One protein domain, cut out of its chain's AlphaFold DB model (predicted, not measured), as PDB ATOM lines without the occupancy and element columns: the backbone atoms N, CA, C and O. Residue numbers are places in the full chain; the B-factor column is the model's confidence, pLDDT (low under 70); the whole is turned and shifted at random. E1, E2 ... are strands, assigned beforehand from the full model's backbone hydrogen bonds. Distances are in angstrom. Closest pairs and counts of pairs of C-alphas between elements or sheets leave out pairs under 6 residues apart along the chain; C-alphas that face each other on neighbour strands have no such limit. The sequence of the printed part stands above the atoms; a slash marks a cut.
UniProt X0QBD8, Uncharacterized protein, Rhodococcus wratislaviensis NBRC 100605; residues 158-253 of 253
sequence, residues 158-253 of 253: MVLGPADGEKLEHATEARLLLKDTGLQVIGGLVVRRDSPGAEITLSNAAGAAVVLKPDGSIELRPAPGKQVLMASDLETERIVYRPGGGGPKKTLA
ATOM      1  N   MET A 158      -3.948  27.813  -5.498       54.16
ATOM      2  CA  MET A 158      -3.727  26.523  -4.867       54.16
ATOM      3  C   MET A 158      -3.845  26.683  -3.352       54.16
ATOM      4  O   MET A 158      -3.127  27.486  -2.763       54.16
ATOM      5  N   VAL A 159      -4.751  25.939  -2.721       66.12
ATOM      6  CA  VAL A 159      -4.917  25.934  -1.257       66.12
ATOM      7  C   VAL A 159      -4.356  24.631  -0.718       66.12
ATOM      8  O   VAL A 159      -4.806  23.582  -1.162       66.12
ATOM      9  N   LEU A 160      -3.433  24.700   0.245       74.88
ATOM     10  CA  LEU A 160      -2.972  23.564   1.046       74.88
ATOM     11  C   LEU A 160      -3.174  23.897   2.527       74.88
ATOM     12  O   LEU A 160      -2.648  24.906   2.993       74.88
ATOM     13  N   GLY A 161      -3.926  23.083   3.269       74.62
ATOM     14  CA  GLY A 161      -4.133  23.334   4.700       74.62
ATOM     15  C   GLY A 161      -5.316  22.589   5.320       74.62
ATOM     16  O   GLY A 161      -5.870  21.703   4.669       74.62
ATOM     17  N   PRO A 162      -5.699  22.937   6.563       76.56
ATOM     18  CA  PRO A 162      -6.868  22.374   7.238       76.56
ATOM     19  C   PRO A 162      -8.183  22.921   6.660       76.56
ATOM     20  O   PRO A 162      -8.135  23.745   5.740       76.56
ATOM     21  N   ALA A 163      -9.342  22.496   7.181       77.81
ATOM     22  CA  ALA A 163     -10.643  23.055   6.786       77.81
ATOM     23  C   ALA A 163     -10.707  24.588   6.974       77.81
ATOM     24  O   ALA A 163      -9.913  25.187   7.705       77.81
ATOM     25  N   ASP A 164     -11.658  25.256   6.309       73.81
ATOM     26  CA  ASP A 164     -11.840  26.704   6.487       73.81
ATOM     27  C   ASP A 164     -12.156  27.044   7.947       73.81
ATOM     28  O   ASP A 164     -13.110  26.535   8.527       73.81
ATOM     29  N   GLY A 165     -11.343  27.930   8.528       72.62
ATOM     30  CA  GLY A 165     -11.468  28.350   9.925       72.62
ATOM     31  C   GLY A 165     -10.868  27.376  10.946       72.62
ATOM     32  O   GLY A 165     -10.897  27.666  12.140       72.62
ATOM     33  N   GLU A 166     -10.293  26.258  10.504       71.88
ATOM     34  CA  GLU A 166      -9.653  25.275  11.374       71.88
ATOM     35  C   GLU A 166      -8.155  25.582  11.554       71.88
ATOM     36  O   GLU A 166      -7.467  26.020  10.629       71.88
ATOM     37  N   LYS A 167      -7.636  25.374  12.770       61.91
ATOM     38  CA  LYS A 167      -6.200  25.493  13.058       61.91
ATOM     39  C   LYS A 167      -5.488  24.170  12.801       61.91
ATOM     40  O   LYS A 167      -6.069  23.107  13.005       61.91
ATOM     41  N   LEU A 168      -4.213  24.230  12.417       58.09
ATOM     42  CA  LEU A 168      -3.438  23.043  12.045       58.09
ATOM     43  C   LEU A 168      -3.341  22.023  13.193       58.09
ATOM     44  O   LEU A 168      -3.479  20.827  12.964       58.09
ATOM     45  N   GLU A 169      -3.166  22.490  14.429       60.97
ATOM     46  CA  GLU A 169      -3.090  21.652  15.634       60.97
ATOM     47  C   GLU A 169      -4.401  20.920  15.980       60.97
ATOM     48  O   GLU A 169      -4.408  20.014  16.814       60.97
ATOM     49  N   HIS A 170      -5.509  21.294  15.338       77.12
ATOM     50  CA  HIS A 170      -6.831  20.699  15.529       77.12
ATOM     51  C   HIS A 170      -7.399  20.095  14.243       77.12
ATOM     52  O   HIS A 170      -8.563  19.715  14.234       77.12
ATOM     53  N   ALA A 171      -6.584  19.985  13.187       71.81
ATOM     54  CA  ALA A 171      -7.032  19.599  11.858       71.81
ATOM     55  C   ALA A 171      -7.761  18.242  11.841       71.81
ATOM     56  O   ALA A 171      -7.193  17.191  12.154       71.81
ATOM     57  N   THR A 172      -9.023  18.274  11.428       86.44
ATOM     58  CA  THR A 172      -9.861  17.116  11.104       86.44
ATOM     59  C   THR A 172      -9.938  16.886   9.597       86.44
ATOM     60  O   THR A 172     -10.283  15.787   9.159       86.44
ATOM     61  N   GLU A 173      -9.545  17.882   8.801       85.94
ATOM     62  CA  GLU A 173      -9.486  17.827   7.346       85.94
ATOM     63  C   GLU A 173      -8.115  18.302   6.844       85.94
ATOM     64  O   GLU A 173      -7.504  19.191   7.427       85.94
ATOM     65  N   ALA A 174      -7.634  17.737   5.740       82.12
ATOM     66  CA  ALA A 174      -6.547  18.292   4.944       82.12
ATOM     67  C   ALA A 174      -7.024  18.447   3.499       82.12
ATOM     68  O   ALA A 174      -7.598  17.518   2.932       82.12
ATOM     69  N   ARG A 175      -6.779  19.603   2.881       87.44
ATOM     70  CA  ARG A 175      -7.232  19.893   1.513       87.44
ATOM     71  C   ARG A 175      -6.109  20.372   0.611       87.44
ATOM     72  O   ARG A 175      -5.242  21.129   1.039       87.44
ATOM     73  N   LEU A 176      -6.198  19.973  -0.653       88.56
ATOM     74  CA  LEU A 176      -5.474  20.522  -1.789       88.56
ATOM     75  C   LEU A 176      -6.505  20.961  -2.834       88.56
ATOM     76  O   LEU A 176      -7.113  20.116  -3.486       88.56
ATOM     77  N   LEU A 177      -6.727  22.266  -2.988       86.75
ATOM     78  CA  LEU A 177      -7.714  22.808  -3.933       86.75
ATOM     79  C   LEU A 177      -7.020  23.551  -5.068       86.75
ATOM     80  O   LEU A 177      -6.114  24.335  -4.807       86.75
ATOM     81  N   LEU A 178      -7.493  23.358  -6.296       86.69
ATOM     82  CA  LEU A 178      -7.117  24.135  -7.475       86.69
ATOM     83  C   LEU A 178      -8.273  25.060  -7.858       86.69
ATOM     84  O   LEU A 178      -9.413  24.602  -7.964       86.69
ATOM     85  N   LYS A 179      -7.984  26.337  -8.104       78.25
ATOM     86  CA  LYS A 179      -8.967  27.334  -8.545       78.25
ATOM     87  C   LYS A 179      -8.698  27.827  -9.966       78.25
ATOM     88  O   LYS A 179      -7.564  27.785 -10.441       78.25
ATOM     89  N   ASP A 180      -9.742  28.298 -10.641       76.38
ATOM     90  CA  ASP A 180      -9.622  29.006 -11.914       76.38
ATOM     91  C   ASP A 180      -9.189  30.472 -11.729       76.38
ATOM     92  O   ASP A 180      -8.972  30.965 -10.621       76.38
ATOM     93  N   THR A 181      -9.084  31.209 -12.839       66.81
ATOM     94  CA  THR A 181      -8.739  32.638 -12.828       66.81
ATOM     95  C   THR A 181      -9.782  33.531 -12.150       66.81
ATOM     96  O   THR A 181      -9.452  34.660 -11.796       66.81
ATOM     97  N   GLY A 182     -11.018  33.052 -11.987       67.94
ATOM     98  CA  GLY A 182     -12.091  33.706 -11.235       67.94
ATOM     99  C   GLY A 182     -12.130  33.300  -9.756       67.94
ATOM    100  O   GLY A 182     -13.071  33.671  -9.054       67.94
ATOM    101  N   LEU A 183     -11.120  32.561  -9.276       68.94
ATOM    102  CA  LEU A 183     -11.010  32.031  -7.916       68.94
ATOM    103  C   LEU A 183     -12.129  31.045  -7.536       68.94
ATOM    104  O   LEU A 183     -12.394  30.847  -6.349       68.94
ATOM    105  N   GLN A 184     -12.748  30.388  -8.517       78.25
ATOM    106  CA  GLN A 184     -13.677  29.280  -8.292       78.25
ATOM    107  C   GLN A 184     -12.908  27.963  -8.219       78.25
ATOM    108  O   GLN A 184     -12.001  27.734  -9.015       78.25
ATOM    109  N   VAL A 185     -13.247  27.082  -7.273       84.38
ATOM    110  CA  VAL A 185     -12.602  25.762  -7.159       84.38
ATOM    111  C   VAL A 185     -12.969  24.907  -8.371       84.38
ATOM    112  O   VAL A 185     -14.142  24.645  -8.616       84.38
ATOM    113  N   ILE A 186     -11.957  24.445  -9.105       91.25
ATOM    114  CA  ILE A 186     -12.104  23.590 -10.291       91.25
ATOM    115  C   ILE A 186     -11.643  22.150 -10.074       91.25
ATOM    116  O   ILE A 186     -12.020  21.260 -10.838       91.25
ATOM    117  N   GLY A 187     -10.864  21.911  -9.023       92.81
ATOM    118  CA  GLY A 187     -10.392  20.594  -8.624       92.81
ATOM    119  C   GLY A 187     -10.066  20.569  -7.141       92.81
ATOM    120  O   GLY A 187      -9.673  21.591  -6.577       92.81
ATOM    121  N   GLY A 188     -10.226  19.417  -6.506       93.81
ATOM    122  CA  GLY A 188      -9.945  19.284  -5.084       93.81
ATOM    123  C   GLY A 188      -9.585  17.865  -4.682       93.81
ATOM    124  O   GLY A 188     -10.216  16.916  -5.138       93.81
ATOM    125  N   LEU A 189      -8.601  17.748  -3.801       95.31
ATOM    126  CA  LEU A 189      -8.329  16.577  -2.982       95.31
ATOM    127  C   LEU A 189      -8.616  16.955  -1.529       95.31
ATOM    128  O   LEU A 189      -8.083  17.948  -1.037       95.31
ATOM    129  N   VAL A 190      -9.448  16.178  -0.850       94.88
ATOM    130  CA  VAL A 190      -9.827  16.392   0.548       94.88
ATOM    131  C   VAL A 190      -9.639  15.086   1.307       94.88
ATOM    132  O   VAL A 190     -10.131  14.051   0.873       94.88
ATOM    133  N   VAL A 191      -8.936  15.133   2.432       92.44
ATOM    134  CA  VAL A 191      -8.740  14.013   3.353       92.44
ATOM    135  C   VAL A 191      -9.427  14.368   4.659       92.44
ATOM    136  O   VAL A 191      -9.022  15.319   5.319       92.44
ATOM    137  N   ARG A 192     -10.456  13.616   5.038       93.12
ATOM    138  CA  ARG A 192     -11.164  13.783   6.310       93.12
ATOM    139  C   ARG A 192     -10.788  12.667   7.256       93.12
ATOM    140  O   ARG A 192     -10.832  11.497   6.886       93.12
ATOM    141  N   ARG A 193     -10.437  13.030   8.481       86.31
ATOM    142  CA  ARG A 193     -10.160  12.075   9.546       86.31
ATOM    143  C   ARG A 193     -11.453  11.362   9.937       86.31
ATOM    144  O   ARG A 193     -12.405  12.012  10.354       86.31
ATOM    145  N   ASP A 194     -11.451  10.036   9.860       79.62
ATOM    146  CA  ASP A 194     -12.566   9.192  10.290       79.62
ATOM    147  C   ASP A 194     -12.009   7.945  10.986       79.62
ATOM    148  O   ASP A 194     -11.750   6.914  10.368       79.62
ATOM    149  N   SER A 195     -11.689   8.101  12.274       72.06
ATOM    150  CA  SER A 195     -10.924   7.131  13.067       72.06
ATOM    151  C   SER A 195     -11.565   5.734  13.043       72.06
ATOM    152  O   SER A 195     -12.738   5.620  13.395       72.06
ATOM    153  N   PRO A 196     -10.816   4.652  12.738       77.19
ATOM    154  CA  PRO A 196      -9.350   4.554  12.661       77.19
ATOM    155  C   PRO A 196      -8.721   4.907  11.298       77.19
ATOM    156  O   PRO A 196      -7.506   4.795  11.154       77.19
ATOM    157  N   GLY A 197      -9.509   5.317  10.307       86.31
ATOM    158  CA  GLY A 197      -9.051   5.625   8.955       86.31
ATOM    159  C   GLY A 197      -9.230   7.091   8.553       86.31
ATOM    160  O   GLY A 197      -9.207   8.023   9.366       86.31
ATOM    161  N   ALA A 198      -9.380   7.287   7.248       90.31
ATOM    162  CA  ALA A 198      -9.689   8.570   6.645       90.31
ATOM    163  C   ALA A 198     -10.551   8.363   5.398       90.31
ATOM    164  O   ALA A 198     -10.405   7.368   4.689       90.31
ATOM    165  N   GLU A 199     -11.420   9.324   5.118       95.50
ATOM    166  CA  GLU A 199     -12.095   9.434   3.830       95.50
ATOM    167  C   GLU A 199     -11.263  10.339   2.915       95.50
ATOM    168  O   GLU A 199     -10.967  11.479   3.275       95.50
ATOM    169  N   ILE A 200     -10.895   9.855   1.728       96.25
ATOM    170  CA  ILE A 200     -10.153  10.633   0.729       96.25
ATOM    171  C   ILE A 200     -11.064  10.894  -0.464       96.25
ATOM    172  O   ILE A 200     -11.516   9.960  -1.116       96.25
ATOM    173  N   THR A 201     -11.304  12.160  -0.781       96.88
ATOM    174  CA  THR A 201     -12.137  12.586  -1.908       96.88
ATOM    175  C   THR A 201     -11.305  13.357  -2.922       96.88
ATOM    176  O   THR A 201     -10.789  14.426  -2.610       96.88
ATOM    177  N   LEU A 202     -11.233  12.859  -4.155       97.06
ATOM    178  CA  LEU A 202     -10.781  13.605  -5.330       97.06
ATOM    179  C   LEU A 202     -12.011  14.081  -6.109       97.06
ATOM    180  O   LEU A 202     -12.907  13.284  -6.364       97.06
ATOM    181  N   SER A 203     -12.074  15.348  -6.506       96.88
ATOM    182  CA  SER A 203     -13.234  15.931  -7.193       96.88
ATOM    183  C   SER A 203     -12.850  17.010  -8.207       96.88
ATOM    184  O   SER A 203     -11.743  17.555  -8.158       96.88
ATOM    185  N   ASN A 204     -13.761  17.327  -9.132       96.12
ATOM    186  CA  ASN A 204     -13.622  18.443 -10.071       96.12
ATOM    187  C   ASN A 204     -14.916  19.263 -10.218       96.12
ATOM    188  O   ASN A 204     -16.001  18.813  -9.848       96.12
ATOM    189  N   ALA A 205     -14.815  20.462 -10.800       93.81
ATOM    190  CA  ALA A 205     -15.962  21.358 -11.005       93.81
ATOM    191  C   ALA A 205     -17.029  20.814 -11.969       93.81
ATOM    192  O   ALA A 205     -18.151  21.311 -11.974       93.81
ATOM    193  N   ALA A 206     -16.721  19.780 -12.761       92.19
ATOM    194  CA  ALA A 206     -17.732  19.101 -13.571       92.19
ATOM    195  C   ALA A 206     -18.678  18.225 -12.723       92.19
ATOM    196  O   ALA A 206     -19.644  17.680 -13.254       92.19
ATOM    197  N   GLY A 207     -18.408  18.071 -11.422       91.69
ATOM    198  CA  GLY A 207     -19.200  17.264 -10.497       91.69
ATOM    199  C   GLY A 207     -18.784  15.794 -10.441       91.69
ATOM    200  O   GLY A 207     -19.500  14.993  -9.846       91.69
ATOM    201  N   ALA A 208     -17.652  15.422 -11.049       95.31
ATOM    202  CA  ALA A 208     -17.097  14.082 -10.893       95.31
ATOM    203  C   ALA A 208     -16.321  13.970  -9.573       95.31
ATOM    204  O   ALA A 208     -15.659  14.926  -9.159       95.31
ATOM    205  N   ALA A 209     -16.358  12.792  -8.948       96.00
ATOM    206  CA  ALA A 209     -15.580  12.491  -7.756       96.00
ATOM    207  C   ALA A 209     -15.166  11.015  -7.651       96.00
ATOM    208  O   ALA A 209     -15.851  10.117  -8.140       96.00
ATOM    209  N   VAL A 210     -14.055  10.779  -6.958       96.19
ATOM    210  CA  VAL A 210     -13.586   9.470  -6.491       96.19
ATOM    211  C   VAL A 210     -13.437   9.561  -4.981       96.19
ATOM    212  O   VAL A 210     -12.754  10.462  -4.495       96.19
ATOM    213  N   VAL A 211     -14.078   8.656  -4.245       95.31
ATOM    214  CA  VAL A 211     -14.041   8.632  -2.779       95.31
ATOM    215  C   VAL A 211     -13.481   7.296  -2.305       95.31
ATOM    216  O   VAL A 211     -14.102   6.264  -2.539       95.31
ATOM    217  N   LEU A 212     -12.333   7.314  -1.631       95.12
ATOM    218  CA  LEU A 212     -11.832   6.183  -0.853       95.12
ATOM    219  C   LEU A 212     -12.391   6.293   0.565       95.12
ATOM    220  O   LEU A 212     -12.175   7.298   1.244       95.12
ATOM    221  N   LYS A 213     -13.130   5.274   0.992       92.69
ATOM    222  CA  LYS A 213     -13.764   5.204   2.305       92.69
ATOM    223  C   LYS A 213     -12.824   4.575   3.342       92.69
ATOM    224  O   LYS A 213     -11.923   3.823   2.969       92.69
ATOM    225  N   PRO A 214     -13.059   4.814   4.646       91.62
ATOM    226  CA  PRO A 214     -12.247   4.224   5.714       91.62
ATOM    227  C   PRO A 214     -12.254   2.689   5.742       91.62
ATOM    228  O   PRO A 214     -11.301   2.087   6.222       91.62
ATOM    229  N   ASP A 215     -13.308   2.056   5.218       88.81
ATOM    230  CA  ASP A 215     -13.427   0.596   5.090       88.81
ATOM    231  C   ASP A 215     -12.668   0.020   3.877       88.81
ATOM    232  O   ASP A 215     -12.743  -1.179   3.612       88.81
ATOM    233  N   GLY A 216     -11.945   0.863   3.132       86.88
ATOM    234  CA  GLY A 216     -11.214   0.497   1.920       86.88
ATOM    235  C   GLY A 216     -12.067   0.476   0.651       86.88
ATOM    236  O   GLY A 216     -11.526   0.270  -0.436       86.88
ATOM    237  N   SER A 217     -13.382   0.711   0.742       86.38
ATOM    238  CA  SER A 217     -14.240   0.768  -0.442       86.38
ATOM    239  C   SER A 217     -13.977   2.025  -1.280       86.38
ATOM    240  O   SER A 217     -13.652   3.096  -0.762       86.38
ATOM    241  N   ILE A 218     -14.123   1.894  -2.602       90.00
ATOM    242  CA  ILE A 218     -13.953   2.994  -3.558       90.00
ATOM    243  C   ILE A 218     -15.304   3.307  -4.194       90.00
ATOM    244  O   ILE A 218     -15.938   2.453  -4.814       90.00
ATOM    245  N   GLU A 219     -15.735   4.557  -4.074       88.88
ATOM    246  CA  GLU A 219     -16.925   5.077  -4.732       88.88
ATOM    247  C   GLU A 219     -16.526   5.959  -5.920       88.88
ATOM    248  O   GLU A 219     -15.850   6.977  -5.763       88.88
ATOM    249  N   LEU A 220     -16.980   5.586  -7.118       91.62
ATOM    250  CA  LEU A 220     -16.795   6.365  -8.341       91.62
ATOM    251  C   LEU A 220     -18.094   7.101  -8.673       91.62
ATOM    252  O   LEU A 220     -19.128   6.481  -8.919       91.62
ATOM    253  N   ARG A 221     -18.033   8.432  -8.703       91.00
ATOM    254  CA  ARG A 221     -19.154   9.316  -9.037       91.00
ATOM    255  C   ARG A 221     -18.826  10.054 -10.333       91.00
ATOM    256  O   ARG A 221     -18.140  11.074 -10.284       91.00
ATOM    257  N   PRO A 222     -19.249   9.564 -11.509       91.69
ATOM    258  CA  PRO A 222     -19.049  10.312 -12.742       91.69
ATOM    259  C   PRO A 222     -19.884  11.601 -12.728       91.69
ATOM    260  O   PRO A 222     -20.946  11.663 -12.108       91.69
ATOM    261  N   ALA A 223     -19.418  12.620 -13.452       92.19
ATOM    262  CA  ALA A 223     -20.209  13.820 -13.710       92.19
ATOM    263  C   ALA A 223     -21.530  13.472 -14.437       92.19
ATOM    264  O   ALA A 223     -21.593  12.453 -15.136       92.19
ATOM    265  N   PRO A 224     -22.578  14.315 -14.341       88.38
ATOM    266  CA  PRO A 224     -23.834  14.095 -15.056       88.38
ATOM    267  C   PRO A 224     -23.624  13.806 -16.551       88.38
ATOM    268  O   PRO A 224     -22.911  14.526 -17.250       88.38
ATOM    269  N   GLY A 225     -24.228  12.720 -17.041       88.31
ATOM    270  CA  GLY A 225     -24.112  12.287 -18.439       88.31
ATOM    271  C   GLY A 225     -22.769  11.647 -18.819       88.31
ATOM    272  O   GLY A 225     -22.538  11.387 -20.000       88.31
ATOM    273  N   LYS A 226     -21.876  11.386 -17.857       91.19
ATOM    274  CA  LYS A 226     -20.612  10.674 -18.081       91.19
ATOM    275  C   LYS A 226     -20.677   9.243 -17.556       91.19
ATOM    276  O   LYS A 226     -21.454   8.917 -16.663       91.19
ATOM    277  N   GLN A 227     -19.848   8.388 -18.143       87.44
ATOM    278  CA  GLN A 227     -19.694   6.989 -17.757       87.44
ATOM    279  C   GLN A 227     -18.351   6.793 -17.054       87.44
ATOM    280  O   GLN A 227     -17.411   7.558 -17.270       87.44
ATOM    281  N   VAL A 228     -18.267   5.753 -16.229       86.56
ATOM    282  CA  VAL A 228     -16.987   5.246 -15.733       86.56
ATOM    283  C   VAL A 228     -16.419   4.323 -16.807       86.56
ATOM    284  O   VAL A 228     -17.056   3.334 -17.157       86.56
ATOM    285  N   LEU A 229     -15.244   4.661 -17.337       86.06
ATOM    286  CA  LEU A 229     -14.504   3.808 -18.262       86.06
ATOM    287  C   LEU A 229     -13.399   3.087 -17.494       86.06
ATOM    288  O   LEU A 229     -12.579   3.739 -16.849       86.06
ATOM    289  N   MET A 230     -13.359   1.760 -17.600       85.19
ATOM    290  CA  MET A 230     -12.241   0.961 -17.105       85.19
ATOM    291  C   MET A 230     -11.287   0.691 -18.260       85.19
ATOM    292  O   MET A 230     -11.667   0.093 -19.261       85.19
ATOM    293  N   ALA A 231     -10.067   1.220 -18.145       80.88
ATOM    294  CA  ALA A 231      -9.048   1.116 -19.188       80.88
ATOM    295  C   ALA A 231      -8.375  -0.269 -19.235       80.88
ATOM    296  O   ALA A 231      -7.712  -0.591 -20.214       80.88
ATOM    297  N   SER A 232      -8.529  -1.060 -18.173       83.19
ATOM    298  CA  SER A 232      -8.002  -2.415 -18.026       83.19
ATOM    299  C   SER A 232      -8.968  -3.245 -17.177       83.19
ATOM    300  O   SER A 232      -9.986  -2.718 -16.708       83.19
ATOM    301  N   ASP A 233      -8.650  -4.523 -16.999       84.12
ATOM    302  CA  ASP A 233      -9.455  -5.458 -16.228       84.12
ATOM    303  C   ASP A 233      -9.532  -5.021 -14.763       84.12
ATOM    304  O   ASP A 233      -8.555  -4.571 -14.158       84.12
ATOM    305  N   LEU A 234     -10.733  -5.127 -14.196       82.44
ATOM    306  CA  LEU A 234     -10.972  -4.857 -12.788       82.44
ATOM    307  C   LEU A 234     -10.904  -6.178 -12.020       82.44
ATOM    308  O   LEU A 234     -11.876  -6.930 -11.983       82.44
ATOM    309  N   GLU A 235      -9.763  -6.441 -11.389       82.25
ATOM    310  CA  GLU A 235      -9.591  -7.596 -10.508       82.25
ATOM    311  C   GLU A 235     -10.189  -7.297  -9.130       82.25
ATOM    312  O   GLU A 235      -9.634  -6.552  -8.321       82.25
ATOM    313  N   THR A 236     -11.367  -7.851  -8.861       78.81
ATOM    314  CA  THR A 236     -12.034  -7.729  -7.565       78.81
ATOM    315  C   THR A 236     -12.925  -8.935  -7.306       78.81
ATOM    316  O   THR A 236     -13.427  -9.556  -8.238       78.81
ATOM    317  N   GLU A 237     -13.154  -9.255  -6.033       79.25
ATOM    318  CA  GLU A 237     -14.073 -10.330  -5.651       79.25
ATOM    319  C   GLU A 237     -15.537  -9.970  -5.930       79.25
ATOM    320  O   GLU A 237     -16.361 -10.856  -6.155       79.25
ATOM    321  N   ARG A 238     -15.902  -8.676  -5.883       78.56
ATOM    322  CA  ARG A 238     -17.304  -8.257  -6.000       78.56
ATOM    323  C   ARG A 238     -17.468  -6.820  -6.481       78.56
ATOM    324  O   ARG A 238     -16.996  -5.883  -5.844       78.56
ATOM    325  N   ILE A 239     -18.287  -6.631  -7.519       78.94
ATOM    326  CA  ILE A 239     -18.701  -5.302  -7.988       78.94
ATOM    327  C   ILE A 239     -20.159  -5.053  -7.606       78.94
ATOM    328  O   ILE A 239     -21.063  -5.778  -8.024       78.94
ATOM    329  N   VAL A 240     -20.410  -3.983  -6.848       78.50
ATOM    330  CA  VAL A 240     -21.762  -3.507  -6.530       78.50
ATOM    331  C   VAL A 240     -21.954  -2.112  -7.114       78.50
ATOM    332  O   VAL A 240     -21.261  -1.178  -6.727       78.50
ATOM    333  N   TYR A 241     -22.929  -1.943  -8.008       78.44
ATOM    334  CA  TYR A 241     -23.223  -0.658  -8.649       78.44
ATOM    335  C   TYR A 241     -24.682  -0.244  -8.448       78.44
ATOM    336  O   TYR A 241     -25.574  -1.078  -8.307       78.44
ATOM    337  N   ARG A 242     -24.960   1.062  -8.446       76.69
ATOM    338  CA  ARG A 242     -26.330   1.599  -8.463       76.69
ATOM    339  C   ARG A 242     -26.648   2.111  -9.874       76.69
ATOM    340  O   ARG A 242     -25.911   2.966 -10.361       76.69
ATOM    341  N   PRO A 243     -27.723   1.644 -10.535       76.44
ATOM    342  CA  PRO A 243     -28.124   2.177 -11.836       76.44
ATOM    343  C   PRO A 243     -28.474   3.670 -11.758       76.44
ATOM    344  O   PRO A 243     -29.161   4.094 -10.827       76.44
ATOM    345  N   GLY A 244     -28.067   4.452 -12.765       67.75
ATOM    346  CA  GLY A 244     -28.258   5.912 -12.803       67.75
ATOM    347  C   GLY A 244     -29.716   6.393 -12.739       67.75
ATOM    348  O   GLY A 244     -29.958   7.531 -12.360       67.75
ATOM    349  N   GLY A 245     -30.695   5.527 -13.029       74.62
ATOM    350  CA  GLY A 245     -32.131   5.824 -12.916       74.62
ATOM    351  C   GLY A 245     -32.726   5.705 -11.504       74.62
ATOM    352  O   GLY A 245     -33.943   5.713 -11.373       74.62
ATOM    353  N   GLY A 246     -31.908   5.547 -10.454       65.00
ATOM    354  CA  GLY A 246     -32.393   5.493  -9.065       65.00
ATOM    355  C   GLY A 246     -32.857   4.112  -8.580       65.00
ATOM    356  O   GLY A 246     -33.663   4.021  -7.660       65.00
ATOM    357  N   GLY A 247     -32.344   3.027  -9.168       77.31
ATOM    358  CA  GLY A 247     -32.691   1.655  -8.775       77.31
ATOM    359  C   GLY A 247     -31.947   1.127  -7.533       77.31
ATOM    360  O   GLY A 247     -30.997   1.754  -7.049       77.31
ATOM    361  N   PRO A 248     -32.329  -0.060  -7.021       80.31
ATOM    362  CA  PRO A 248     -31.556  -0.752  -5.994       80.31
ATOM    363  C   PRO A 248     -30.143  -1.068  -6.500       80.31
ATOM    364  O   PRO A 248     -29.906  -1.198  -7.705       80.31
ATOM    365  N   LYS A 249     -29.192  -1.187  -5.569       82.69
ATOM    366  CA  LYS A 249     -27.831  -1.627  -5.896       82.69
ATOM    367  C   LYS A 249     -27.894  -3.021  -6.538       82.69
ATOM    368  O   LYS A 249     -28.565  -3.909  -6.018       82.69
ATOM    369  N   LYS A 250     -27.195  -3.205  -7.654       83.69
ATOM    370  CA  LYS A 250     -27.018  -4.475  -8.360       83.69
ATOM    371  C   LYS A 250     -25.605  -4.990  -8.112       83.69
ATOM    372  O   LYS A 250     -24.665  -4.203  -8.059       83.69
ATOM    373  N   THR A 251     -25.465  -6.302  -7.958       82.31
ATOM    374  CA  THR A 251     -24.157  -6.969  -7.928       82.31
ATOM    375  C   THR A 251     -23.895  -7.530  -9.326       82.31
ATOM    376  O   THR A 251     -24.793  -8.164  -9.878       82.31
ATOM    377  N   LEU A 252     -22.728  -7.255  -9.911       76.88
ATOM    378  CA  LEU A 252     -22.247  -7.998 -11.080       76.88
ATOM    379  C   LEU A 252     -21.546  -9.250 -10.548       76.88
ATOM    380  O   LEU A 252     -20.705  -9.130  -9.656       76.88
ATOM    381  N   ALA A 253     -21.989 -10.410 -11.028       62.91
ATOM    382  CA  ALA A 253     -21.376 -11.709 -10.772       62.91
ATOM    383  C   ALA A 253     -20.442 -12.066 -11.927       62.91
ATOM    384  O   ALA A 253     -20.749 -11.624 -13.061       62.91
TER     385      ALA A 253
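Overview. This is residues 158 to 253 of the 253 residues of an uncharacterized protein of Rhodococcus wratislaviensis NBRC 100605 (UniProt X0QBD8). A single wall of six strands, E1 to E6, laid side by side in chain order with no named helix or second sheet over either face, is followed by a small separate hairpin of E7 and E8 beyond its E6 edge. The long link between E6 and E7 swings away from the wall, and its residues 229 to 236 stick out free. The printed part has 96 residues with no named helix and eight named strands, E1 to E8 along the chain; the larger sheet has the order E1, E2, E3, E4, E5, E6, and both sheets are antiparallel. The class is all strand, though under half of the residues, 43 of 96, are in named elements. The whole is loose, with a radius of gyration of the C-alphas of 16.1 A and spans of 46 by 36 by 27 A.

Along the chain. E1 is residues 158 to 161, beginning at C-alpha 158 (-3.727, 26.523, -4.867). E2, residues 173 to 179, is 18.5 A long from first to last C-alpha. E3, residues 185 to 194, is the longest strand by residues, at 24.1 A, and E4, residues 197 to 204, measures 23.4 A. E5 is residues 209 to 212 and E6 residues 218 to 221, ending at C-alpha 221 (-19.154, 9.316, -9.037). E7 is residues 239 to 241, and E8 is residues 250 to 252, ending at C-alpha 252 (-22.247, -7.998, -11.080).

Arrangement. E1 to E6 form a meander, each strand the antiparallel neighbour of the one before, and each successive pair is a hairpin. E1 and E6 are its edge strands. Within hydrogen-bond range are N 159 and O 177 of E1 and E2, 3.0 A, and N 176 and O 189 of E2 and E3, 2.8 A. E3 and E4, at 171 degrees between their directions, have N 190 and O 201 at 2.8 A. E4 and E5 have N 202 and O 210 at 2.9 A, and E5 and E6 have N 211 and O 219 at 2.9 A. The sheet is twisted, its C-alphas lying up to 4.1 A off the best plane. E6 and E7 are apart. E7 and E8 form an antiparallel hairpin at 148 degrees, with N 250 and O 241 at 2.8 A.

Size, cuts and confidence. The two C-alphas farthest apart, those of Lys 167 and Ala 253, are 46.7 A apart. The printed part has no cut and ends at the chain's last residue. The links E1 to E2, 11 residues, and E6 to E7, 17 residues, are long. The mean pLDDT of the printed part is 83.1; it is under 70 at residues 158 to 159, 167 to 169, 181 to 183, 244, 246 and 253.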